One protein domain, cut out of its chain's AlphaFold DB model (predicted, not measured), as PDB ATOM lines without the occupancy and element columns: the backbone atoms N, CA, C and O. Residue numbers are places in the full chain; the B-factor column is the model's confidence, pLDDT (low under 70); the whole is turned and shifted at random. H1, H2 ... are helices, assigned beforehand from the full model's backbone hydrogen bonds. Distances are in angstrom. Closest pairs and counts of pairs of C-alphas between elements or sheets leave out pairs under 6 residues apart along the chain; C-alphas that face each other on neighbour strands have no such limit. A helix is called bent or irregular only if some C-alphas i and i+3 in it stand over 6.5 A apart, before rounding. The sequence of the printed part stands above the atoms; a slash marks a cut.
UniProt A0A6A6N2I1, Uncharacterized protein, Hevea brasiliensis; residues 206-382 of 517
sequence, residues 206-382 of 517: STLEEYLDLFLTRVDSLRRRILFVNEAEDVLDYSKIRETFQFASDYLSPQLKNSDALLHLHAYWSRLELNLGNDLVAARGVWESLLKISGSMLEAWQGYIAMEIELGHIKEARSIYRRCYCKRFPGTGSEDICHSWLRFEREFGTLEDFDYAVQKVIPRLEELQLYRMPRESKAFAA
ATOM      1  N   SER A 206     -34.279  52.375 -11.287       72.38
ATOM      2  CA  SER A 206     -33.441  53.337 -12.012       72.38
ATOM      3  C   SER A 206     -32.380  52.641 -12.855       72.38
ATOM      4  O   SER A 206     -31.981  53.176 -13.886       72.38
ATOM      5  N   THR A 207     -31.943  51.458 -12.426       76.06
ATOM      6  CA  THR A 207     -30.973  50.627 -13.137       76.06
ATOM      7  C   THR A 207     -31.471  49.190 -13.229       76.06
ATOM      8  O   THR A 207     -32.332  48.751 -12.466       76.06
ATOM      9  N   LEU A 208     -30.922  48.447 -14.185       77.12
ATOM     10  CA  LEU A 208     -31.228  47.031 -14.369       77.12
ATOM     11  C   LEU A 208     -30.621  46.138 -13.282       77.12
ATOM     12  O   LEU A 208     -31.194  45.105 -12.952       77.12
ATOM     13  N   GLU A 209     -29.507  46.564 -12.694       77.25
ATOM     14  CA  GLU A 209     -28.876  45.896 -11.552       77.25
ATOM     15  C   GLU A 209     -29.807  45.855 -10.336       77.25
ATOM     16  O   GLU A 209     -29.894  44.838  -9.662       77.25
ATOM     17  N   GLU A 210     -30.601  46.905 -10.110       77.50
ATOM     18  CA  GLU A 210     -31.577  46.919  -9.016       77.50
ATOM     19  C   GLU A 210     -32.707  45.894  -9.223       77.50
ATOM     20  O   GLU A 210     -33.193  45.302  -8.259       77.50
ATOM     21  N   TYR A 211     -33.122  45.661 -10.476       79.88
ATOM     22  CA  TYR A 211     -34.059  44.581 -10.795       79.88
ATOM     23  C   TYR A 211     -33.412  43.214 -10.545       79.88
ATOM     24  O   TYR A 211     -34.053  42.336  -9.970       79.88
ATOM     25  N   LEU A 212     -32.145  43.037 -10.938       81.75
ATOM     26  CA  LEU A 212     -31.392  41.811 -10.673       81.75
ATOM     27  C   LEU A 212     -31.296  41.529  -9.167       81.75
ATOM     28  O   LEU A 212     -31.627  40.423  -8.745       81.75
ATOM     29  N   ASP A 213     -30.932  42.521  -8.354       80.31
ATOM     30  CA  ASP A 213     -30.846  42.389  -6.895       80.31
ATOM     31  C   ASP A 213     -32.187  41.988  -6.272       80.31
ATOM     32  O   ASP A 213     -32.234  41.168  -5.350       80.31
ATOM     33  N   LEU A 214     -33.297  42.519  -6.790       82.12
ATOM     34  CA  LEU A 214     -34.633  42.133  -6.349       82.12
ATOM     35  C   LEU A 214     -34.915  40.646  -6.636       82.12
ATOM     36  O   LEU A 214     -35.373  39.926  -5.741       82.12
ATOM     37  N   PHE A 215     -34.614  40.175  -7.850       85.12
ATOM     38  CA  PHE A 215     -34.762  38.764  -8.220       85.12
ATOM     39  C   PHE A 215     -33.854  37.857  -7.384       85.12
ATOM     40  O   PHE A 215     -34.321  36.854  -6.848       85.12
ATOM     41  N   LEU A 216     -32.583  38.228  -7.204       84.44
ATOM     42  CA  LEU A 216     -31.635  37.477  -6.379       84.44
ATOM     43  C   LEU A 216     -32.094  37.404  -4.922       84.44
ATOM     44  O   LEU A 216     -32.060  36.331  -4.325       84.44
ATOM     45  N   THR A 217     -32.623  38.499  -4.370       81.31
ATOM     46  CA  THR A 217     -33.170  38.519  -3.006       81.31
ATOM     47  C   THR A 217     -34.345  37.549  -2.857       81.31
ATOM     48  O   THR A 217     -34.466  36.875  -1.831       81.31
ATOM     49  N   ARG A 218     -35.208  37.452  -3.878       82.06
ATOM     50  CA  ARG A 218     -36.315  36.486  -3.916       82.06
ATOM     51  C   ARG A 218     -35.836  35.045  -4.015       82.06
ATOM     52  O   ARG A 218     -36.337  34.187  -3.295       82.06
ATOM     53  N   VAL A 219     -34.857  34.769  -4.866       84.44
ATOM     54  CA  VAL A 219     -34.260  33.433  -4.960       84.44
ATOM     55  C   VAL A 219     -33.614  33.042  -3.633       84.44
ATOM     56  O   VAL A 219     -33.816  31.935  -3.145       84.44
ATOM     57  N   ASP A 220     -32.880  33.958  -3.014       79.12
ATOM     58  CA  ASP A 220     -32.217  33.738  -1.738       79.12
ATOM     59  C   ASP A 220     -33.195  33.423  -0.608       79.12
ATOM     60  O   ASP A 220     -32.892  32.596   0.258       79.12
ATOM     61  N   SER A 221     -34.363  34.071  -0.591       74.25
ATOM     62  CA  SER A 221     -35.389  33.769   0.402       74.25
ATOM     63  C   SER A 221     -36.019  32.399   0.181       74.25
ATOM     64  O   SER A 221     -36.139  31.631   1.136       74.25
ATOM     65  N   LEU A 222     -36.342  32.052  -1.066       78.31
ATOM     66  CA  LEU A 222     -36.839  30.724  -1.425       78.31
ATOM     67  C   LEU A 222     -35.817  29.634  -1.079       78.31
ATOM     68  O   LEU A 222     -36.162  28.655  -0.424       78.31
ATOM     69  N   ARG A 223     -34.543  29.849  -1.412       81.75
ATOM     70  CA  ARG A 223     -33.445  28.939  -1.078       81.75
ATOM     71  C   ARG A 223     -33.325  28.699   0.426       81.75
ATOM     72  O   ARG A 223     -33.164  27.560   0.851       81.75
ATOM     73  N   ARG A 224     -33.369  29.761   1.239       77.56
ATOM     74  CA  ARG A 224     -33.292  29.636   2.706       77.56
ATOM     75  C   ARG A 224     -34.477  28.866   3.289       77.56
ATOM     76  O   ARG A 224     -34.296  28.207   4.302       77.56
ATOM     77  N   ARG A 225     -35.659  28.945   2.666       72.81
ATOM     78  CA  ARG A 225     -36.839  28.176   3.088       72.81
ATOM     79  C   ARG A 225     -36.679  26.685   2.815       72.81
ATOM     80  O   ARG A 225     -36.897  25.912   3.736       72.81
ATOM     81  N   ILE A 226     -36.245  26.314   1.609       76.19
ATOM     82  CA  ILE A 226     -36.006  24.907   1.232       76.19
ATOM     83  C   ILE A 226     -34.989  24.264   2.182       76.19
ATOM     84  O   ILE A 226     -35.196  23.174   2.683       76.19
ATOM     85  N   LEU A 227     -33.917  24.980   2.533       71.88
ATOM     86  CA  LEU A 227     -32.920  24.463   3.478       71.88
ATOM     87  C   LEU A 227     -33.427  24.307   4.928       71.88
ATOM     88  O   LEU A 227     -32.733  23.697   5.734       71.88
ATOM     89  N   PHE A 228     -34.573  24.897   5.287       65.19
ATOM     90  CA  PHE A 228     -35.125  24.865   6.647       65.19
ATOM     91  C   PHE A 228     -36.318  23.903   6.797       65.19
ATOM     92  O   PHE A 228     -36.601  23.465   7.909       65.19
ATOM     93  N   VAL A 229     -37.029  23.577   5.711       61.19
ATOM     94  CA  VAL A 229     -38.242  22.742   5.725       61.19
ATOM     95  C   VAL A 229     -37.894  21.351   5.198       61.19
ATOM     96  O   VAL A 229     -37.867  21.140   4.000       61.19
ATOM     97  N   ASN A 230     -37.624  20.395   6.085       51.00
ATOM     98  CA  ASN A 230     -37.277  19.029   5.686       51.00
ATOM     99  C   ASN A 230     -38.541  18.192   5.377       51.00
ATOM    100  O   ASN A 230     -39.392  18.022   6.250       51.00
ATOM    101  N   GLU A 231     -38.594  17.628   4.161       50.31
ATOM    102  CA  GLU A 231     -39.098  16.277   3.804       50.31
ATOM    103  C   GLU A 231     -40.377  16.111   2.951       50.31
ATOM    104  O   GLU A 231     -40.567  15.016   2.422       50.31
ATOM    105  N   ALA A 232     -41.214  17.124   2.677       47.00
ATOM    106  CA  ALA A 232     -42.370  16.907   1.770       47.00
ATOM    107  C   ALA A 232     -42.795  18.084   0.869       47.00
ATOM    108  O   ALA A 232     -43.424  17.861  -0.166       47.00
ATOM    109  N   GLU A 233     -42.440  19.327   1.208       51.97
ATOM    110  CA  GLU A 233     -42.842  20.534   0.456       51.97
ATOM    111  C   GLU A 233     -41.760  21.035  -0.533       51.97
ATOM    112  O   GLU A 233     -42.010  21.918  -1.361       51.97
ATOM    113  N   ASP A 234     -40.573  20.419  -0.504       55.25
ATOM    114  CA  ASP A 234     -39.355  20.860  -1.204       55.25
ATOM    115  C   ASP A 234     -39.471  20.885  -2.732       55.25
ATOM    116  O   ASP A 234     -38.956  21.793  -3.391       55.25
ATOM    117  N   VAL A 235     -40.196  19.929  -3.320       58.56
ATOM    118  CA  VAL A 235     -40.351  19.842  -4.784       58.56
ATOM    119  C   VAL A 235     -41.152  21.034  -5.326       58.56
ATOM    120  O   VAL A 235     -40.820  21.594  -6.374       58.56
ATOM    121  N   LEU A 236     -42.185  21.467  -4.595       62.16
ATOM    122  CA  LEU A 236     -43.010  22.621  -4.966       62.16
ATOM    123  C   LEU A 236     -42.281  23.944  -4.719       62.16
ATOM    124  O   LEU A 236     -42.481  24.908  -5.462       62.16
ATOM    125  N   ASP A 237     -41.430  24.011  -3.696       69.94
ATOM    126  CA  ASP A 237     -40.663  25.218  -3.403       69.94
ATOM    127  C   ASP A 237     -39.485  25.418  -4.370       69.94
ATOM    128  O   ASP A 237     -39.196  26.563  -4.732       69.94
ATOM    129  N   TYR A 238     -38.882  24.345  -4.894       82.75
ATOM    130  CA  TYR A 238     -37.853  24.467  -5.928       82.75
ATOM    131  C   TYR A 238     -38.415  24.879  -7.303       82.75
ATOM    132  O   TYR A 238     -37.788  25.669  -8.014       82.75
ATOM    133  N   SER A 239     -39.636  24.451  -7.658       86.31
ATOM    134  CA  SER A 239     -40.326  24.946  -8.870       86.31
ATOM    135  C   SER A 239     -40.431  26.472  -8.876       86.31
ATOM    136  O   SER A 239     -40.126  27.120  -9.877       86.31
ATOM    137  N   LYS A 240     -40.748  27.075  -7.724       84.38
ATOM    138  CA  LYS A 240     -40.838  28.538  -7.580       84.38
ATOM    139  C   LYS A 240     -39.489  29.223  -7.804       84.38
ATOM    140  O   LYS A 240     -39.453  30.348  -8.306       84.38
ATOM    141  N   ILE A 241     -38.375  28.574  -7.447       87.38
ATOM    142  CA  ILE A 241     -37.025  29.078  -7.746       87.38
ATOM    143  C   ILE A 241     -36.802  29.094  -9.260       87.38
ATOM    144  O   ILE A 241     -36.416  30.136  -9.793       87.38
ATOM    145  N   ARG A 242     -37.112  27.994  -9.958       91.00
ATOM    146  CA  ARG A 242     -37.024  27.916 -11.427       91.00
ATOM    147  C   ARG A 242     -37.879  28.977 -12.107       91.00
ATOM    148  O   ARG A 242     -37.381  29.688 -12.973       91.00
ATOM    149  N   GLU A 243     -39.129  29.129 -11.681       90.38
ATOM    150  CA  GLU A 243     -40.046  30.151 -12.195       90.38
ATOM    151  C   GLU A 243     -39.495  31.565 -11.982       90.38
ATOM    152  O   GLU A 243     -39.515  32.380 -12.903       90.38
ATOM    153  N   THR A 244     -38.941  31.849 -10.799       89.69
ATOM    154  CA  THR A 244     -38.353  33.161 -10.487       89.69
ATOM    155  C   THR A 244     -37.149  33.458 -11.382       89.69
ATOM    156  O   THR A 244     -37.037  34.566 -11.906       89.69
ATOM    157  N   PHE A 245     -36.260  32.485 -11.595       93.00
ATOM    158  CA  PHE A 245     -35.111  32.648 -12.487       93.00
ATOM    159  C   PHE A 245     -35.508  32.772 -13.955       93.00
ATOM    160  O   PHE A 245     -34.965  33.624 -14.659       93.00
ATOM    161  N   GLN A 246     -36.454  31.952 -14.410       92.69
ATOM    162  CA  GLN A 246     -36.959  32.009 -15.776       92.69
ATOM    163  C   GLN A 246     -37.587  33.378 -16.044       92.69
ATOM    164  O   GLN A 246     -37.227  34.044 -17.012       92.69
ATOM    165  N   PHE A 247     -38.423  33.857 -15.122       89.94
ATOM    166  CA  PHE A 247     -39.028  35.179 -15.213       89.94
ATOM    167  C   PHE A 247     -37.981  36.305 -15.194       89.94
ATOM    168  O   PHE A 247     -38.065  37.234 -15.999       89.94
ATOM    169  N   ALA A 248     -36.953  36.207 -14.345       89.94
ATOM    170  CA  ALA A 248     -35.841  37.156 -14.337       89.94
ATOM    171  C   ALA A 248     -35.084  37.166 -15.676       89.94
ATOM    172  O   ALA A 248     -34.776  38.232 -16.206       89.94
ATOM    173  N   SER A 249     -34.809  35.990 -16.248       88.81
ATOM    174  CA  SER A 249     -34.122  35.853 -17.536       88.81
ATOM    175  C   SER A 249     -34.952  36.431 -18.684       88.81
ATOM    176  O   SER A 249     -34.445  37.225 -19.476       88.81
ATOM    177  N   ASP A 250     -36.250  36.131 -18.733       89.62
ATOM    178  CA  ASP A 250     -37.156  36.640 -19.767       89.62
ATOM    179  C   ASP A 250     -37.321  38.165 -19.682       89.62
ATOM    180  O   ASP A 250     -37.334  38.847 -20.708       89.62
ATOM    181  N   TYR A 251     -37.368  38.717 -18.466       85.88
ATOM    182  CA  TYR A 251     -37.467  40.158 -18.240       85.88
ATOM    183  C   TYR A 251     -36.168  40.908 -18.588       85.88
ATOM    184  O   TYR A 251     -36.209  41.985 -19.188       85.88
ATOM    185  N   LEU A 252     -35.004  40.350 -18.231       85.06
ATOM    186  CA  LEU A 252     -33.700  41.015 -18.359       85.06
ATOM    187  C   LEU A 252     -33.016  40.771 -19.717       85.06
ATOM    188  O   LEU A 252     -32.290  41.641 -20.207       85.06
ATOM    189  N   SER A 253     -33.250  39.625 -20.364       84.50
ATOM    190  CA  SER A 253     -32.560  39.233 -21.604       84.50
ATOM    191  C   SER A 253     -32.681  40.216 -22.781       84.50
ATOM    192  O   SER A 253     -31.702  40.333 -23.527       84.50
ATOM    193  N   PRO A 254     -33.782  40.976 -22.986       84.00
ATOM    194  CA  PRO A 254     -33.850  41.929 -24.093       84.00
ATOM    195  C   PRO A 254     -32.870  43.095 -23.928       84.00
ATOM    196  O   PRO A 254     -32.414  43.653 -24.927       84.00
ATOM    197  N   GLN A 255     -32.547  43.450 -22.682       79.81
ATOM    198  CA  GLN A 255     -31.786  44.648 -22.321       79.81
ATOM    199  C   GLN A 255     -30.331  44.324 -21.933       79.81
ATOM    200  O   GLN A 255     -29.462  45.173 -22.104       79.81
ATOM    201  N   LEU A 256     -30.046  43.098 -21.467       77.50
ATOM    202  CA  LEU A 256     -28.733  42.661 -20.953       77.50
ATOM    203  C   LEU A 256     -28.016  41.633 -21.847       77.50
ATOM    204  O   LEU A 256     -27.271  40.778 -21.361       77.50
ATOM    205  N   LYS A 257     -28.215  41.680 -23.167       82.06
ATOM    206  CA  LYS A 257     -27.487  40.774 -24.073       82.06
ATOM    207  C   LYS A 257     -25.979  40.971 -23.919       82.06
ATOM    208  O   LYS A 257     -25.498  42.095 -24.031       82.06
ATOM    209  N   ASN A 258     -25.244  39.875 -23.731       80.50
ATOM    210  CA  ASN A 258     -23.797  39.884 -23.504       80.50
ATOM    211  C   ASN A 258     -23.348  40.740 -22.299       80.50
ATOM    212  O   ASN A 258     -22.356  41.460 -22.392       80.50
ATOM    213  N   SER A 259     -24.089  40.695 -21.188       87.25
ATOM    214  CA  SER A 259     -23.745  41.400 -19.949       87.25
ATOM    215  C   SER A 259     -23.310  40.443 -18.840       87.25
ATOM    216  O   SER A 259     -23.899  39.370 -18.668       87.25
ATOM    217  N   ASP A 260     -22.356  40.886 -18.019       86.69
ATOM    218  CA  ASP A 260     -21.914  40.183 -16.812       86.69
ATOM    219  C   ASP A 260     -23.063  39.924 -15.837       86.69
ATOM    220  O   ASP A 260     -23.117  38.865 -15.219       86.69
ATOM    221  N   ALA A 261     -24.032  40.831 -15.722       86.81
ATOM    222  CA  ALA A 261     -25.185  40.641 -14.842       86.81
ATOM    223  C   ALA A 261     -26.021  39.404 -15.234       86.81
ATOM    224  O   ALA A 261     -26.465  38.647 -14.367       86.81
ATOM    225  N   LEU A 262     -26.169  39.132 -16.538       87.81
ATOM    226  CA  LEU A 262     -26.866  37.937 -17.020       87.81
ATOM    227  C   LEU A 262     -26.059  36.660 -16.743       87.81
ATOM    228  O   LEU A 262     -26.643  35.635 -16.387       87.81
ATOM    229  N   LEU A 263     -24.728  36.736 -16.867       91.44
ATOM    230  CA  LEU A 263     -23.816  35.648 -16.508       91.44
ATOM    231  C   LEU A 263     -23.922  35.305 -15.018       91.44
ATOM    232  O   LEU A 263     -24.083  34.135 -14.682       91.44
ATOM    233  N   HIS A 264     -23.889  36.304 -14.132       89.81
ATOM    234  CA  HIS A 264     -24.010  36.097 -12.687       89.81
ATOM    235  C   HIS A 264     -25.339  35.427 -12.316       89.81
ATOM    236  O   HIS A 264     -25.341  34.482 -11.524       89.81
ATOM    237  N   LEU A 265     -26.450  35.859 -12.928       91.81
ATOM    238  CA  LEU A 265     -27.770  35.258 -12.726       91.81
ATOM    239  C   LEU A 265     -27.789  33.771 -13.118       91.81
ATOM    240  O   LEU A 265     -28.186  32.929 -12.315       91.81
ATOM    241  N   HIS A 266     -27.326  33.439 -14.326       93.69
ATOM    242  CA  HIS A 266     -27.347  32.062 -14.838       93.69
ATOM    243  C   HIS A 266     -26.336  31.156 -14.125       93.69
ATOM    244  O   HIS A 266     -26.639  29.996 -13.862       93.69
ATOM    245  N   ALA A 267     -25.165  31.680 -13.758       93.50
ATOM    246  CA  ALA A 267     -24.183  30.943 -12.970       93.50
ATOM    247  C   ALA A 267     -24.704  30.646 -11.557       93.50
ATOM    248  O   ALA A 267     -24.408  29.594 -10.996       93.50
ATOM    249  N   TYR A 268     -25.481  31.556 -10.960       91.75
ATOM    250  CA  TYR A 268     -26.126  31.272  -9.682       91.75
ATOM    251  C   TYR A 268     -27.236  30.233  -9.825       91.75
ATOM    252  O   TYR A 268     -27.288  29.296  -9.031       91.75
ATOM    253  N   TRP A 269     -28.070  30.357 -10.858       94.81
ATOM    254  CA  TRP A 269     -29.122  29.388 -11.147       94.81
ATOM    255  C   TRP A 269     -28.558  27.975 -11.333       94.81
ATOM    256  O   TRP A 269     -28.990  27.062 -10.635       94.81
ATOM    257  N   SER A 270     -27.537  27.787 -12.175       94.69
ATOM    258  CA  SER A 270     -26.944  26.461 -12.400       94.69
ATOM    259  C   SER A 270     -26.365  25.848 -11.121       94.69
ATOM    260  O   SER A 270     -26.593  24.669 -10.854       94.69
ATOM    261  N   ARG A 271     -25.704  26.640 -10.265       91.25
ATOM    262  CA  ARG A 271     -25.243  26.173  -8.945       91.25
ATOM    263  C   ARG A 271     -26.394  25.728  -8.043       91.25
ATOM    264  O   ARG A 271     -26.243  24.755  -7.311       91.25
ATOM    265  N   LEU A 272     -27.533  26.421  -8.068       89.75
ATOM    266  CA  LEU A 272     -28.708  26.001  -7.299       89.75
ATOM    267  C   LEU A 272     -29.372  24.748  -7.879       89.75
ATOM    268  O   LEU A 272     -29.904  23.958  -7.103       89.75
ATOM    269  N   GLU A 273     -29.355  24.550  -9.199       92.56
ATOM    270  CA  GLU A 273     -29.841  23.311  -9.838       92.56
ATOM    271  C   GLU A 273     -29.007  22.107  -9.416       92.56
ATOM    272  O   GLU A 273     -29.565  21.054  -9.120       92.56
ATOM    273  N   LEU A 274     -27.691  22.275  -9.290       90.69
ATOM    274  CA  LEU A 274     -26.808  21.219  -8.798       90.69
ATOM    275  C   LEU A 274     -26.986  20.963  -7.296       90.69
ATOM    276  O   LEU A 274     -27.107  19.815  -6.886       90.69
ATOM    277  N   ASN A 275     -27.030  22.018  -6.476       86.50
ATOM    278  CA  ASN A 275     -26.990  21.870  -5.016       86.50
ATOM    279  C   ASN A 275     -28.344  21.535  -4.373       86.50
ATOM    280  O   ASN A 275     -28.367  20.896  -3.328       86.50
ATOM    281  N   LEU A 276     -29.455  22.023  -4.934       83.50
ATOM    282  CA  LEU A 276     -30.799  21.868  -4.351       83.50
ATOM    283  C   LEU A 276     -31.722  21.069  -5.264       83.50
ATOM    284  O   LEU A 276     -32.457  20.212  -4.790       83.50
ATOM    285  N   GLY A 277     -31.682  21.353  -6.568       79.31
ATOM    286  CA  GLY A 277     -32.477  20.623  -7.557       79.31
ATOM    287  C   GLY A 277     -31.952  19.210  -7.825       79.31
ATOM    288  O   GLY A 277     -32.714  18.360  -8.279       79.31
ATOM    289  N   ASN A 278     -30.664  18.969  -7.548       86.06
ATOM    290  CA  ASN A 278     -29.915  17.761  -7.894       86.06
ATOM    291  C   ASN A 278     -30.122  17.320  -9.361       86.06
ATOM    292  O   ASN A 278     -30.153  16.129  -9.675       86.06
ATOM    293  N   ASP A 279     -30.296  18.291 -10.266       90.31
ATOM    294  CA  ASP A 279     -30.614  18.068 -11.677       90.31
ATOM    295  C   ASP A 279     -29.509  18.638 -12.574       90.31
ATOM    296  O   ASP A 279     -29.480  19.815 -12.950       90.31
ATOM    297  N   LEU A 280     -28.580  17.758 -12.946       93.06
ATOM    298  CA  LEU A 280     -27.475  18.083 -13.846       93.06
ATOM    299  C   LEU A 280     -27.956  18.483 -15.248       93.06
ATOM    300  O   LEU A 280     -27.331  19.318 -15.906       93.06
ATOM    301  N   VAL A 281     -29.043  17.882 -15.734       94.88
ATOM    302  CA  VAL A 281     -29.558  18.156 -17.080       94.88
ATOM    303  C   VAL A 281     -30.163  19.556 -17.117       94.88
ATOM    304  O   VAL A 281     -29.892  20.306 -18.058       94.88
ATOM    305  N   ALA A 282     -30.896  19.943 -16.072       94.00
ATOM    306  CA  ALA A 282     -31.374  21.309 -15.904       94.00
ATOM    307  C   ALA A 282     -30.210  22.304 -15.796       94.00
ATOM    308  O   ALA A 282     -30.202  23.296 -16.524       94.00
ATOM    309  N   ALA A 283     -29.184  22.016 -14.985       94.81
ATOM    310  CA  ALA A 283     -28.007  22.881 -14.848       94.81
ATOM    311  C   ALA A 283     -27.289  23.120 -16.193       94.81
ATOM    312  O   ALA A 283     -26.969  24.261 -16.540       94.81
ATOM    313  N   ARG A 284     -27.101  22.065 -17.000       96.00
ATOM    314  CA  ARG A 284     -26.595  22.174 -18.381       96.00
ATOM    315  C   ARG A 284     -27.533  22.991 -19.265       96.00
ATOM    316  O   ARG A 284     -27.078  23.844 -20.025       96.00
ATOM    317  N   GLY A 285     -28.842  22.782 -19.138       95.75
ATOM    318  CA  GLY A 285     -29.874  23.548 -19.839       95.75
ATOM    319  C   GLY A 285     -29.805  25.054 -19.565       95.75
ATOM    320  O   GLY A 285     -29.933  25.843 -20.503       95.75
ATOM    321  N   VAL A 286     -29.527  25.457 -18.320       95.69
ATOM    322  CA  VAL A 286     -29.328  26.866 -17.931       95.69
ATOM    323  C   VAL A 286     -28.130  27.472 -18.666       95.69
ATOM    324  O   VAL A 286     -28.247  28.553 -19.249       95.69
ATOM    325  N   TRP A 287     -26.995  26.770 -18.711       96.69
ATOM    326  CA  TRP A 287     -25.814  27.232 -19.450       96.69
ATOM    327  C   TRP A 287     -26.048  27.278 -20.962       96.69
ATOM    328  O   TRP A 287     -25.688  28.261 -21.609       96.69
ATOM    329  N   GLU A 288     -26.701  26.269 -21.541       96.38
ATOM    330  CA  GLU A 288     -27.056  26.277 -22.965       96.38
ATOM    331  C   GLU A 288     -28.025  27.418 -23.310       96.38
ATOM    332  O   GLU A 288     -27.910  28.027 -24.375       96.38
ATOM    333  N   SER A 289     -28.954  27.750 -22.409       94.06
ATOM    334  CA  SER A 289     -29.830  28.918 -22.545       94.06
ATOM    335  C   SER A 289     -29.028  30.222 -22.546       94.06
ATOM    336  O   SER A 289     -29.169  31.031 -23.468       94.06
ATOM    337  N   LEU A 290     -28.098  30.384 -21.595       93.75
ATOM    338  CA  LEU A 290     -27.208  31.544 -21.548       93.75
ATOM    339  C   LEU A 290     -26.387  31.667 -22.834       93.75
ATOM    340  O   LEU A 290     -26.277  32.759 -23.384       93.75
ATOM    341  N   LEU A 291     -25.837  30.569 -23.353       94.25
ATOM    342  CA  LEU A 291     -25.019  30.583 -24.568       94.25
ATOM    343  C   LEU A 291     -25.806  30.951 -25.834       94.25
ATOM    344  O   LEU A 291     -25.213  31.468 -26.784       94.25
ATOM    345  N   LYS A 292     -27.130  30.750 -25.862       93.38
ATOM    346  CA  LYS A 292     -27.983  31.259 -26.952       93.38
ATOM    347  C   LYS A 292     -28.065  32.786 -26.948       93.38
ATOM    348  O   LYS A 292     -28.152  33.384 -28.018       93.38
ATOM    349  N   ILE A 293     -28.024  33.412 -25.771       89.94
ATOM    350  CA  ILE A 293     -28.161  34.868 -25.597       89.94
ATOM    351  C   ILE A 293     -26.789  35.562 -25.622       89.94
ATOM    352  O   ILE A 293     -26.623  36.588 -26.282       89.94
ATOM    353  N   SER A 294     -25.808  34.974 -24.937       89.31
ATOM    354  CA  SER A 294     -24.492  35.541 -24.627       89.31
ATOM    355  C   SER A 294     -23.323  34.705 -25.168       89.31
ATOM    356  O   SER A 294     -22.210  34.754 -24.654       89.31
ATOM    357  N   GLY A 295     -23.534  33.922 -26.230       90.44
ATOM    358  CA  GLY A 295     -22.514  33.023 -26.791       90.44
ATOM    359  C   GLY A 295     -21.281  33.704 -27.404       90.44
ATOM    360  O   GLY A 295     -20.358  32.998 -27.817       90.44
ATOM    361  N   SER A 296     -21.268  35.038 -27.498       90.38
ATOM    362  CA  SER A 296     -20.101  35.853 -27.873       90.38
ATOM    363  C   SER A 296     -19.239  36.302 -26.689       90.38
ATOM    364  O   SER A 296     -18.165  36.848 -26.929       90.38
ATOM    365  N   MET A 297     -19.674  36.080 -25.446       91.75
ATOM    366  CA  MET A 297     -18.861  36.307 -24.245       91.75
ATOM    367  C   MET A 297     -17.980  35.096 -23.973       91.75
ATOM    368  O   MET A 297     -18.486  33.975 -23.966       91.75
ATOM    369  N   LEU A 298     -16.693  35.306 -23.713       93.62
ATOM    370  CA  LEU A 298     -15.775  34.225 -23.345       93.62
ATOM    371  C   LEU A 298     -16.127  33.662 -21.962       93.62
ATOM    372  O   LEU A 298     -16.126  32.452 -21.749       93.62
ATOM    373  N   GLU A 299     -16.487  34.556 -21.053       94.31
ATOM    374  CA  GLU A 299     -16.770  34.316 -19.644       94.31
ATOM    375  C   GLU A 299     -17.948  33.343 -19.477       94.31
ATOM    376  O   GLU A 299     -17.932  32.479 -18.602       94.31
ATOM    377  N   ALA A 300     -18.937  33.409 -20.376       94.75
ATOM    378  CA  ALA A 300     -20.057  32.468 -20.402       94.75
ATOM    379  C   ALA A 300     -19.622  31.036 -20.755       94.75
ATOM    380  O   ALA A 300     -20.119  30.078 -20.164       94.75
ATOM    381  N   TRP A 301     -18.676  30.874 -21.686       96.56
ATOM    382  CA  TRP A 301     -18.111  29.560 -22.013       96.56
ATOM    383  C   TRP A 301     -17.219  29.039 -20.891       96.56
ATOM    384  O   TRP A 301     -17.329  27.872 -20.525       96.56
ATOM    385  N   GLN A 302     -16.370  29.901 -20.329       95.44
ATOM    386  CA  GLN A 302     -15.490  29.543 -19.217       95.44
ATOM    387  C   GLN A 302     -16.282  29.105 -17.986       95.44
ATOM    388  O   GLN A 302     -15.923  28.103 -17.379       95.44
ATOM    389  N   GLY A 303     -17.380  29.791 -17.657       95.19
ATOM    390  CA  GLY A 303     -18.259  29.397 -16.556       95.19
ATOM    391  C   GLY A 303     -18.875  28.009 -16.752       95.19
ATOM    392  O   GLY A 303     -18.876  27.203 -15.822       95.19
ATOM    393  N   TYR A 304     -19.326  27.690 -17.969       97.00
ATOM    394  CA  TYR A 304     -19.871  26.363 -18.264       97.00
ATOM    395  C   TYR A 304     -18.796  25.267 -18.197       97.00
ATOM    396  O   TYR A 304     -19.012  24.212 -17.605       97.00
ATOM    397  N   ILE A 305     -17.610  25.532 -18.752       96.88
ATOM    398  CA  ILE A 305     -16.470  24.608 -18.689       96.88
ATOM    399  C   ILE A 305     -16.042  24.371 -17.237       96.88
ATOM    400  O   ILE A 305     -15.826  23.224 -16.857       96.88
ATOM    401  N   ALA A 306     -15.943  25.429 -16.429       96.38
ATOM    402  CA  ALA A 306     -15.557  25.335 -15.024       96.38
ATOM    403  C   ALA A 306     -16.509  24.416 -14.250       96.38
ATOM    404  O   ALA A 306     -16.041  23.513 -13.564       96.38
ATOM    405  N   MET A 307     -17.823  24.565 -14.449       95.81
ATOM    406  CA  MET A 307     -18.822  23.685 -13.836       95.81
ATOM    407  C   MET A 307     -18.614  22.209 -14.220       95.81
ATOM    408  O   MET A 307     -18.650  21.339 -13.355       95.81
ATOM    409  N   GLU A 308     -18.387  21.894 -15.500       96.50
ATOM    410  CA  GLU A 308     -18.172  20.498 -15.922       96.50
ATOM    411  C   GLU A 308     -16.852  19.916 -15.390       96.50
ATOM    412  O   GLU A 308     -16.800  18.731 -15.059       96.50
ATOM    413  N   ILE A 309     -15.797  20.731 -15.278       95.81
ATOM    414  CA  ILE A 309     -14.522  20.315 -14.674       95.81
ATOM    415  C   ILE A 309     -14.693  20.061 -13.172       95.81
ATOM    416  O   ILE A 309     -14.219  19.038 -12.683       95.81
ATOM    417  N   GLU A 310     -15.396  20.941 -12.450       94.00
ATOM    418  CA  GLU A 310     -15.683  20.791 -11.013       94.00
ATOM    419  C   GLU A 310     -16.463  19.504 -10.708       94.00
ATOM    420  O   GLU A 310     -16.212  18.852  -9.697       94.00
ATOM    421  N   LEU A 311     -17.361  19.094 -11.608       93.06
ATOM    422  CA  LEU A 311     -18.104  17.833 -11.510       93.06
ATOM    423  C   LEU A 311     -17.310  16.604 -11.993       93.06
ATOM    424  O   LEU A 311     -17.799  15.479 -11.901       93.06
ATOM    425  N   GLY A 312     -16.099  16.788 -12.528       92.94
ATOM    426  CA  GLY A 312     -15.264  15.710 -13.063       92.94
ATOM    427  C   GLY A 312     -15.715  15.167 -14.426       92.94
ATOM    428  O   GLY A 312     -15.221  14.131 -14.878       92.94
ATOM    429  N   HIS A 313     -16.622  15.849 -15.129       94.94
ATOM    430  CA  HIS A 313     -17.124  15.440 -16.444       94.94
ATOM    431  C   HIS A 313     -16.195  15.896 -17.577       94.94
ATOM    432  O   HIS A 313     -16.541  16.700 -18.445       94.94
ATOM    433  N   ILE A 314     -14.988  15.330 -17.601       96.31
ATOM    434  CA  ILE A 314     -13.909  15.730 -18.518       96.31
ATOM    435  C   ILE A 314     -14.311  15.608 -19.997       96.31
ATOM    436  O   ILE A 314     -13.985  16.473 -20.809       96.31
ATOM    437  N   LYS A 315     -15.050  14.558 -20.373       95.06
ATOM    438  CA  LYS A 315     -15.496  14.357 -21.765       95.06
ATOM    439  C   LYS A 315     -16.407  15.492 -22.248       95.06
ATOM    440  O   LYS A 315     -16.302  15.927 -23.398       95.06
ATOM    441  N   GLU A 316     -17.223  16.027 -21.348       96.38
ATOM    442  CA  GLU A 316     -18.219  17.038 -21.676       96.38
ATOM    443  C   GLU A 316     -17.560  18.415 -21.697       96.38
ATOM    444  O   GLU A 316     -17.736  19.154 -22.668       96.38
ATOM    445  N   ALA A 317     -16.674  18.698 -20.735       96.62
ATOM    446  CA  ALA A 317     -15.785  19.860 -20.775       96.62
ATOM    447  C   ALA A 317     -14.994  19.926 -22.098       96.62
ATOM    448  O   ALA A 317     -14.961  20.965 -22.766       96.62
ATOM    449  N   ARG A 318     -14.441  18.793 -22.554       96.31
ATOM    450  CA  ARG A 318     -13.748  18.682 -23.849       96.31
ATOM    451  C   ARG A 318     -14.662  18.993 -25.033       96.31
ATOM    452  O   ARG A 318     -14.255  19.689 -25.965       96.31
ATOM    453  N   SER A 319     -15.895  18.488 -25.016       96.81
ATOM    454  CA  SER A 319     -16.901  18.786 -26.044       96.81
ATOM    455  C   SER A 319     -17.187  20.290 -26.135       96.81
ATOM    456  O   SER A 319     -17.246  20.848 -27.235       96.81
ATOM    457  N   ILE A 320     -17.269  20.979 -24.992       96.62
ATOM    458  CA  ILE A 320     -17.489  22.429 -24.939       96.62
ATOM    459  C   ILE A 320     -16.291  23.184 -25.534       96.62
ATOM    460  O   ILE A 320     -16.500  24.035 -26.404       96.62
ATOM    461  N   TYR A 321     -15.050  22.822 -25.178       96.56
ATOM    462  CA  TYR A 321     -13.841  23.397 -25.791       96.56
ATOM    463  C   TYR A 321     -13.829  23.241 -27.316       96.56
ATOM    464  O   TYR A 321     -13.614  24.212 -28.050       96.56
ATOM    465  N   ARG A 322     -14.152  22.039 -27.813       95.56
ATOM    466  CA  ARG A 322     -14.274  21.760 -29.254       95.56
ATOM    467  C   ARG A 322     -15.370  22.596 -29.928       95.56
ATOM    468  O   ARG A 322     -15.285  22.852 -31.126       95.56
ATOM    469  N   ARG A 323     -16.379  23.063 -29.191       95.69
ATOM    470  CA  ARG A 323     -17.457  23.915 -29.715       95.69
ATOM    471  C   ARG A 323     -17.085  25.401 -29.754       95.69
ATOM    472  O   ARG A 323     -17.590  26.124 -30.618       95.69
ATOM    473  N   CYS A 324     -16.229  25.873 -28.844       94.44
ATOM    474  CA  CYS A 324     -15.913  27.299 -28.712       94.44
ATOM    475  C   CYS A 324     -14.547  27.733 -29.261       94.44
ATOM    476  O   CYS A 324     -14.407  28.914 -29.560       94.44
ATOM    477  N   TYR A 325     -13.574  26.841 -29.477       92.62
ATOM    478  CA  TYR A 325     -12.216  27.243 -29.902       92.62
ATOM    479  C   TYR A 325     -12.159  28.006 -31.244       92.62
ATOM    480  O   TYR A 325     -11.298  28.858 -31.449       92.62
ATOM    481  N   CYS A 326     -13.083  27.736 -32.174       91.19
ATOM    482  CA  CYS A 326     -13.178  28.469 -33.443       91.19
ATOM    483  C   CYS A 326     -13.959  29.787 -33.338       91.19
ATOM    484  O   CYS A 326     -13.973  30.560 -34.302       91.19
ATOM    485  N   LYS A 327     -14.648  30.048 -32.220       91.12
ATOM    486  CA  LYS A 327     -15.435  31.273 -32.058       91.12
ATOM    487  C   LYS A 327     -14.515  32.481 -31.957       91.12
ATOM    488  O   LYS A 327     -13.348  32.388 -31.589       91.12
ATOM    489  N   ARG A 328     -15.058  33.631 -32.350       89.00
ATOM    490  CA  ARG A 328     -14.360  34.908 -32.278       89.00
ATOM    491  C   ARG A 328     -14.859  35.670 -31.063       89.00
ATOM    492  O   ARG A 328     -15.984  36.165 -31.076       89.00
ATOM    493  N   PHE A 329     -14.005  35.770 -30.062       91.44
ATOM    494  CA  PHE A 329     -14.217  36.568 -28.863       91.44
ATOM    495  C   PHE A 329     -13.530  37.935 -29.002       91.44
ATOM    496  O   PHE A 329     -12.575  38.063 -29.781       91.44
ATOM    497  N   PRO A 330     -14.031  38.975 -28.314       87.25
ATOM    498  CA  PRO A 330     -13.396  40.287 -28.297       87.25
ATOM    499  C   PRO A 330     -12.022  40.246 -27.608       87.25
ATOM    500  O   PRO A 330     -11.745  39.372 -26.789       87.25
ATOM    501  N   GLY A 331     -11.158  41.210 -27.938       86.88
ATOM    502  CA  GLY A 331      -9.832  41.335 -27.324       86.88
ATOM    503  C   GLY A 331      -8.940  40.113 -27.561       86.88
ATOM    504  O   GLY A 331      -8.844  39.635 -28.689       86.88
ATOM    505  N   THR A 332      -8.294  39.641 -26.492       88.06
ATOM    506  CA  THR A 332      -7.462  38.422 -26.446       88.06
ATOM    507  C   THR A 332      -8.278  37.146 -26.274       88.06
ATOM    508  O   THR A 332      -7.714  36.056 -26.281       88.06
ATOM    509  N   GLY A 333      -9.604  37.245 -26.137       90.44
ATOM    510  CA  GLY A 333     -10.410  36.110 -25.697       90.44
ATOM    511  C   GLY A 333     -10.369  34.904 -26.643       90.44
ATOM    512  O   GLY A 333     -10.595  33.771 -26.221       90.44
ATOM    513  N   SER A 334     -10.071  35.130 -27.929       92.00
ATOM    514  CA  SER A 334      -9.939  34.054 -28.922       92.00
ATOM    515  C   SER A 334      -8.629  33.281 -28.747       92.00
ATOM    516  O   SER A 334      -8.604  32.066 -28.919       92.00
ATOM    517  N   GLU A 335      -7.545  33.963 -28.388       92.94
ATOM    518  CA  GLU A 335      -6.280  33.335 -28.015       92.94
ATOM    519  C   GLU A 335      -6.383  32.667 -26.633       92.94
ATOM    520  O   GLU A 335      -5.919  31.539 -26.452       92.94
ATOM    521  N   ASP A 336      -7.063  33.315 -25.684       93.44
ATOM    522  CA  ASP A 336      -7.213  32.837 -24.308       93.44
ATOM    523  C   ASP A 336      -7.956  31.494 -24.247       93.44
ATOM    524  O   ASP A 336      -7.523  30.576 -23.546       93.44
ATOM    525  N   ILE A 337      -9.030  31.316 -25.032       95.62
ATOM    526  CA  ILE A 337      -9.747  30.030 -25.088       95.62
ATOM    527  C   ILE A 337      -8.898  28.914 -25.712       95.62
ATOM    528  O   ILE A 337      -8.966  27.764 -25.280       95.62
ATOM    529  N   CYS A 338      -8.069  29.249 -26.703       94.81
ATOM    530  CA  CYS A 338      -7.148  28.319 -27.346       94.81
ATOM    531  C   CYS A 338      -6.083  27.825 -26.358       94.81
ATOM    532  O   CYS A 338      -5.865  26.619 -26.229       94.81
ATOM    533  N   HIS A 339      -5.462  28.744 -25.617       95.19
ATOM    534  CA  HIS A 339      -4.512  28.393 -24.564       95.19
ATOM    535  C   HIS A 339      -5.179  27.628 -23.414       95.19
ATOM    536  O   HIS A 339      -4.602  26.666 -22.907       95.19
ATOM    537  N   SER A 340      -6.406  28.002 -23.047       96.06
ATOM    538  CA  SER A 340      -7.195  27.298 -22.035       96.06
ATOM    539  C   SER A 340      -7.471  25.843 -22.433       96.06
ATOM    540  O   SER A 340      -7.284  24.957 -21.604       96.06
ATOM    541  N   TRP A 341      -7.804  25.564 -23.701       96.94
ATOM    542  CA  TRP A 341      -8.007  24.185 -24.170       96.94
ATOM    543  C   TRP A 341      -6.719  23.352 -24.101       96.94
ATOM    544  O   TRP A 341      -6.734  22.227 -23.607       96.94
ATOM    545  N   LEU A 342      -5.579  23.913 -24.520       96.44
ATOM    546  CA  LEU A 342      -4.287  23.223 -24.409       96.44
ATOM    547  C   LEU A 342      -3.918  22.916 -22.954       96.44
ATOM    548  O   LEU A 342      -3.363  21.857 -22.675       96.44
ATOM    549  N   ARG A 343      -4.215  23.835 -22.029       96.69
ATOM    550  CA  ARG A 343      -4.008  23.615 -20.594       96.69
ATOM    551  C   ARG A 343      -4.915  22.505 -20.064       96.69
ATOM    552  O   ARG A 343      -4.429  21.625 -19.366       96.69
ATOM    553  N   PHE A 344      -6.188  22.510 -20.448       97.12
ATOM    554  CA  PHE A 344      -7.142  21.473 -20.070       97.12
ATOM    555  C   PHE A 344      -6.685  20.072 -20.509       97.12
ATOM    556  O   PHE A 344      -6.669  19.158 -19.690       97.12
ATOM    557  N   GLU A 345      -6.244  19.894 -21.758       97.00
ATOM    558  CA  GLU A 345      -5.782  18.572 -22.217       97.00
ATOM    559  C   GLU A 345      -4.465  18.142 -21.558       97.00
ATOM    560  O   GLU A 345      -4.220  16.949 -21.415       97.00
ATOM    561  N   ARG A 346      -3.628  19.083 -21.102       95.38
ATOM    562  CA  ARG A 346      -2.438  18.756 -20.295       95.38
ATOM    563  C   ARG A 346      -2.789  18.266 -18.894       95.38
ATOM    564  O   ARG A 346      -2.055  17.452 -18.349       95.38
ATOM    565  N   GLU A 347      -3.849  18.809 -18.301       94.56
ATOM    566  CA  GLU A 347      -4.265  18.484 -16.933       94.56
ATOM    567  C   GLU A 347      -5.146  17.221 -16.882       94.56
ATOM    568  O   GLU A 347      -5.020  16.433 -15.948       94.56
ATOM    569  N   PHE A 348      -6.000  16.995 -17.890       92.44
ATOM    570  CA  PHE A 348      -7.039  15.952 -17.862       92.44
ATOM    571  C   PHE A 348      -7.100  15.050 -19.112       92.44
ATOM    572  O   PHE A 348      -7.935  14.141 -19.175       92.44
ATOM    573  N   GLY A 349      -6.298  15.319 -20.145       92.69
ATOM    574  CA  GLY A 349      -6.323  14.597 -21.420       92.69
ATOM    575  C   GLY A 349      -5.364  13.411 -21.484       92.69
ATOM    576  O   GLY A 349      -4.435  13.285 -20.686       92.69
ATOM    577  N   THR A 350      -5.588  12.531 -22.461       94.69
ATOM    578  CA  THR A 350      -4.569  11.559 -22.881       94.69
ATOM    579  C   THR A 350      -3.575  12.220 -23.834       94.69
ATOM    580  O   THR A 350      -3.793  13.341 -24.304       94.69
ATOM    581  N   LEU A 351      -2.485  11.522 -24.157       94.25
ATOM    582  CA  LEU A 351      -1.505  12.026 -25.117       94.25
ATOM    583  C   LEU A 351      -2.147  12.287 -26.490       94.25
ATOM    584  O   LEU A 351      -1.890  13.317 -27.105       94.25
ATOM    585  N   GLU A 352      -3.045  11.406 -26.930       95.44
ATOM    586  CA  GLU A 352      -3.752  11.534 -28.207       95.44
ATOM    587  C   GLU A 352      -4.706  12.737 -28.223       95.44
ATOM    588  O   GLU A 352      -4.792  13.451 -29.224       95.44
ATOM    589  N   ASP A 353      -5.420  12.978 -27.118       95.12
ATOM    590  CA  ASP A 353      -6.306  14.139 -26.986       95.12
ATOM    591  C   ASP A 353      -5.505  15.453 -26.973       95.12
ATOM    592  O   ASP A 353      -5.905  16.431 -27.615       95.12
ATOM    593  N   PHE A 354      -4.351  15.467 -26.297       96.25
ATOM    594  CA  PHE A 354      -3.443  16.612 -26.298       96.25
ATOM    595  C   PHE A 354      -2.884  16.887 -27.699       96.25
ATOM    596  O   PHE A 354      -2.967  18.022 -28.176       96.25
ATOM    597  N   ASP A 355      -2.398  15.859 -28.397       95.56
ATOM    598  CA  ASP A 355      -1.898  15.981 -29.768       95.56
ATOM    599  C   ASP A 355      -2.988  16.492 -30.719       95.56
ATOM    600  O   ASP A 355      -2.739  17.374 -31.550       95.56
ATOM    601  N   TYR A 356      -4.224  16.011 -30.564       95.69
ATOM    602  CA  TYR A 356      -5.364  16.503 -31.332       95.69
ATOM    603  C   TYR A 356      -5.627  17.995 -31.084       95.69
ATOM    604  O   TYR A 356      -5.821  18.760 -32.036       95.69
ATOM    605  N   ALA A 357      -5.624  18.434 -29.824       95.75
ATOM    606  CA  ALA A 357      -5.816  19.842 -29.493       95.75
ATOM    607  C   ALA A 357      -4.686  20.712 -30.059       95.75
ATOM    608  O   ALA A 357      -4.964  21.741 -30.672       95.75
ATOM    609  N   VAL A 358      -3.430  20.273 -29.956       95.62
ATOM    610  CA  VAL A 358      -2.265  20.955 -30.543       95.62
ATOM    611  C   VAL A 358      -2.425  21.127 -32.055       95.62
ATOM    612  O   VAL A 358      -2.286  22.242 -32.565       95.62
ATOM    613  N   GLN A 359      -2.806  20.063 -32.770       96.44
ATOM    614  CA  GLN A 359      -3.031  20.104 -34.220       96.44
ATOM    615  C   GLN A 359      -4.136  21.085 -34.637       96.44
ATOM    616  O   GLN A 359      -4.085  21.642 -35.734       96.44
ATOM    617  N   LYS A 360      -5.152  21.302 -33.792       95.25
ATOM    618  CA  LYS A 360      -6.254  22.239 -34.076       95.25
ATOM    619  C   LYS A 360      -5.956  23.669 -33.641       95.25
ATOM    620  O   LYS A 360      -6.348  24.605 -34.337       95.25
ATOM    621  N   VAL A 361      -5.297  23.844 -32.500       95.19
ATOM    622  CA  VAL A 361      -5.091  25.148 -31.865       95.19
ATOM    623  C   VAL A 361      -3.926  25.912 -32.487       95.19
ATOM    624  O   VAL A 361      -4.064  27.115 -32.689       95.19
ATOM    625  N   ILE A 362      -2.813  25.257 -32.844       93.12
ATOM    626  CA  ILE A 362      -1.633  25.957 -33.388       93.12
ATOM    627  C   ILE A 362      -1.962  26.750 -34.665       93.12
ATOM    628  O   ILE A 362      -1.755  27.966 -34.654       93.12
ATOM    629  N   PRO A 363      -2.557  26.153 -35.721       94.31
ATOM    630  CA  PRO A 363      -2.868  26.904 -36.940       94.31
ATOM    631  C   PRO A 363      -3.845  28.056 -36.681       94.31
ATOM    632  O   PRO A 363      -3.797  29.097 -37.333       94.31
ATOM    633  N   ARG A 364      -4.742  27.881 -35.703       92.06
ATOM    634  CA  ARG A 364      -5.708  28.905 -35.310       92.06
ATOM    635  C   ARG A 364      -5.042  30.074 -34.581       92.06
ATOM    636  O   ARG A 364      -5.400  31.220 -34.839       92.06
ATOM    637  N   LEU A 365      -4.093  29.810 -33.687       91.81
ATOM    638  CA  LEU A 365      -3.334  30.859 -33.002       91.81
ATOM    639  C   LEU A 365      -2.496  31.671 -33.995       91.81
ATOM    640  O   LEU A 365      -2.508  32.899 -33.933       91.81
ATOM    641  N   GLU A 366      -1.842  31.006 -34.949       91.81
ATOM    642  CA  GLU A 366      -1.105  31.668 -36.034       91.81
ATOM    643  C   GLU A 366      -2.029  32.568 -36.868       91.81
ATOM    644  O   GLU A 366      -1.719  33.733 -37.125       91.81
ATOM    645  N   GLU A 367      -3.210  32.063 -37.237       90.75
ATOM    646  CA  GLU A 367      -4.234  32.836 -37.935       90.75
ATOM    647  C   GLU A 367      -4.639  34.097 -37.141       90.75
ATOM    648  O   GLU A 367      -4.675  35.198 -37.696       90.75
ATOM    649  N   LEU A 368      -4.925  33.969 -35.840       87.81
ATOM    650  CA  LEU A 368      -5.325  35.093 -34.984       87.81
ATOM    651  C   LEU A 368      -4.218  36.153 -34.859       87.81
ATOM    652  O   LEU A 368      -4.502  37.350 -34.980       87.81
ATOM    653  N   GLN A 369      -2.960  35.730 -34.718       85.94
ATOM    654  CA  GLN A 369      -1.796  36.623 -34.693       85.94
ATOM    655  C   GLN A 369      -1.649  37.410 -36.003       85.94
ATOM    656  O   GLN A 369      -1.429  38.626 -35.985       85.94
ATOM    657  N   LEU A 370      -1.844  36.752 -37.151       84.81
ATOM    658  CA  LEU A 370      -1.782  37.396 -38.465       84.81
ATOM    659  C   LEU A 370      -2.873  38.454 -38.666       84.81
ATOM    660  O   LEU A 370      -2.632  39.452 -39.342       84.81
ATOM    661  N   TYR A 371      -4.060  38.292 -38.076       78.81
ATOM    662  CA  TYR A 371      -5.111  39.318 -38.127       78.81
ATOM    663  C   TYR A 371      -4.884  40.484 -37.161       78.81
ATOM    664  O   TYR A 371      -5.428  41.575 -37.374       78.81
ATOM    665  N   ARG A 372      -4.099  40.267 -36.105       76.31
ATOM    666  CA  ARG A 372      -3.790  41.258 -35.075       76.31
ATOM    667  C   ARG A 372      -2.721  42.249 -35.533       76.31
ATOM    668  O   ARG A 372      -2.956  43.456 -35.477       76.31
ATOM    669  N   MET A 373      -1.627  41.757 -36.119       65.62
ATOM    670  CA  MET A 373      -0.489  42.579 -36.567       65.62
ATOM    671  C   MET A 373      -0.882  43.748 -37.510       65.62
ATOM    672  O   MET A 373      -0.448  44.883 -37.282       65.62
ATOM    673  N   PRO A 374      -1.753  43.579 -38.531       68.62
ATOM    674  CA  PRO A 374      -2.205  44.680 -39.392       68.62
ATOM    675  C   PRO A 374      -3.175  45.663 -38.718       68.62
ATOM    676  O   PRO A 374      -3.366  46.772 -39.216       68.62
ATOM    677  N   ARG A 375      -3.851  45.259 -37.635       61.12
ATOM    678  CA  ARG A 375      -4.782  46.117 -36.885       61.12
ATOM    679  C   ARG A 375      -4.046  46.951 -35.858       61.12
ATOM    680  O   ARG A 375      -4.314  48.139 -35.768       61.12
ATOM    681  N   GLU A 376      -3.097  46.350 -35.153       59.66
ATOM    682  CA  GLU A 376      -2.243  47.051 -34.199       59.66
ATOM    683  C   GLU A 376      -1.320  48.036 -34.911       59.66
ATOM    684  O   GLU A 376      -1.223  49.170 -34.478       59.66
ATOM    685  N   SER A 377      -0.759  47.694 -36.077       60.59
ATOM    686  CA  SER A 377       0.010  48.662 -36.882       60.59
ATOM    687  C   SER A 377      -0.829  49.845 -37.393       60.59
ATOM    688  O   SER A 377      -0.313  50.954 -37.499       60.59
ATOM    689  N   LYS A 378      -2.130  49.651 -37.667       62.00
ATOM    690  CA  LYS A 378      -3.058  50.739 -38.036       62.00
ATOM    691  C   LYS A 378      -3.552  51.546 -36.832       62.00
ATOM    692  O   LYS A 378      -3.673  52.759 -36.942       62.00
ATOM    693  N   ALA A 379      -3.829  50.895 -35.705       57.97
ATOM    694  CA  ALA A 379      -4.246  51.549 -34.465       57.97
ATOM    695  C   ALA A 379      -3.087  52.324 -33.819       57.97
ATOM    696  O   ALA A 379      -3.283  53.439 -33.350       57.97
ATOM    697  N   PHE A 380      -1.871  51.779 -33.881       55.50
ATOM    698  CA  PHE A 380      -0.647  52.443 -33.451       55.50
ATOM    699  C   PHE A 380      -0.365  53.676 -34.314       55.50
ATOM    700  O   PHE A 380      -0.195  54.758 -33.762       55.50
ATOM    701  N   ALA A 381      -0.448  53.558 -35.649       58.09
ATOM    702  CA  ALA A 381      -0.303  54.696 -36.563       58.09
ATOM    703  C   ALA A 381      -1.357  55.801 -36.339       58.09
ATOM    704  O   ALA A 381      -1.039  56.975 -36.495       58.09
ATOM    705  N   ALA A 382      -2.585  55.440 -35.948       54.84
ATOM    706  CA  ALA A 382      -3.629  56.402 -35.591       54.84
ATOM    707  C   ALA A 382      -3.401  57.051 -34.211       54.84
ATOM    708  O   ALA A 382      -3.744  58.209 -34.020       54.84
TER     709      ALA A 382
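AT A GLANCE: This is residues 206 to 382 of the 517 residues of an uncharacterized protein of Hevea brasiliensis (UniProt A0A6A6N2I1). A long helix, H8, stands at one end of a flat slab built of seven helices, H1 to H7, which zigzag in an up-and-down bundle, each running against the one before it. The slab is two helices thick: H1, H3, H5 and H7 make one row, H2, H4 and H6 the other, and residues 373 to 382 of H8 stick out beyond it. The printed part has 177 residues with eight named helices, H1 to H8 in order along the chain, and no named strand; its class is all helix. The whole is loose, with a radius of gyration of the C-alphas of 19.5 A, and spans 60 by 45 by 19 A.

HOW THE PARTS SIT: The longest helix is H8, residues 351 to 382, with a kink of 25 degrees near residue 360. It is neither bent nor irregular, but only just: C-alphas 360 and 363 are 6.4 A apart. With its residues 353 to 368 alone it touches H7, residues 333 to 348, at a shallow tilt of 21 degrees, opposite ways; their closest C-alphas, those of Glu 345 and Phe 354, are 5.1 A apart. H7 touches H6, residues 314 to 324, where the closest C-alphas are those of Tyr 321 and Trp 341, 6.1 A apart. H6 and H8 are near each other, with 5 pairs of C-alphas within 10 A. H6 touches H5, residues 298 to 310, at a shallow tilt of 11 degrees; the closest C-alphas, those of Ile 305 and Ala 317, are 5.2 A apart. H5 and H7 are close but not clearly touching, with 2 pairs of C-alphas within 8 A. H5, with residues 300 to 304 alone, touches H4, residues 280 to 294, where the C-alphas of Trp 287 and Tyr 304 come closest, at 6.1 A. The hub is H3, residues 260 to 277, which touches four other helices. H3 and H4 have 19 pairs of C-alphas within 8 A, the closest those of Ser 270 and Ala 283, at 4.5 A. H3 and H5 only just touch, with 3 pairs, and run the same way. H3 touches H2, residues 234 to 252, the closest C-alphas being those of Tyr 238 and Gly 277, 6.8 A apart. H3 also touches H1, residues 208 to 226, of which residues 209 to 216 alone take part. H1 and H2 touch at a shallow tilt of 5 degrees, opposite ways, and form a hairpin; their closest C-alphas, those of Ile 226 and Asp 234, are 5.8 A apart. H1 and H8 are apart. Every O i to N i+4 pair is within hydrogen-bond range in H1, H3, H5 and H6; the counts are 14 of 15 in H2, 10 of 11 in H4, 11 of 12 in H7 and 24 of 28 in H8.

IN THESE COORDINATES: H8 runs 45.6 A from C-alpha 351 at (-1.505, 12.026, -25.117) to C-alpha 382 at (-3.629, 56.402, -35.591). H1 measures 27.5 A and begins with C-alpha 208 at (-31.228, 47.031, -14.369). H2 measures 27.1 A, H3 24.1 A, H7 21.9 A and H4 20.7 A, while H5 has 13 residues and H6 has 11.

THE WHOLE: The two C-alphas farthest apart are those of Ala 232 and Ala 381, at 68.3 A. Residues 373 to 382 of H8 stand free, and the body without them spans 54 by 39 by 17 A. The printed part has no cut, and no link is long. The mean pLDDT of the printed part is 86.5; it is under 70 in residues 228 to 237 and 373 to 382.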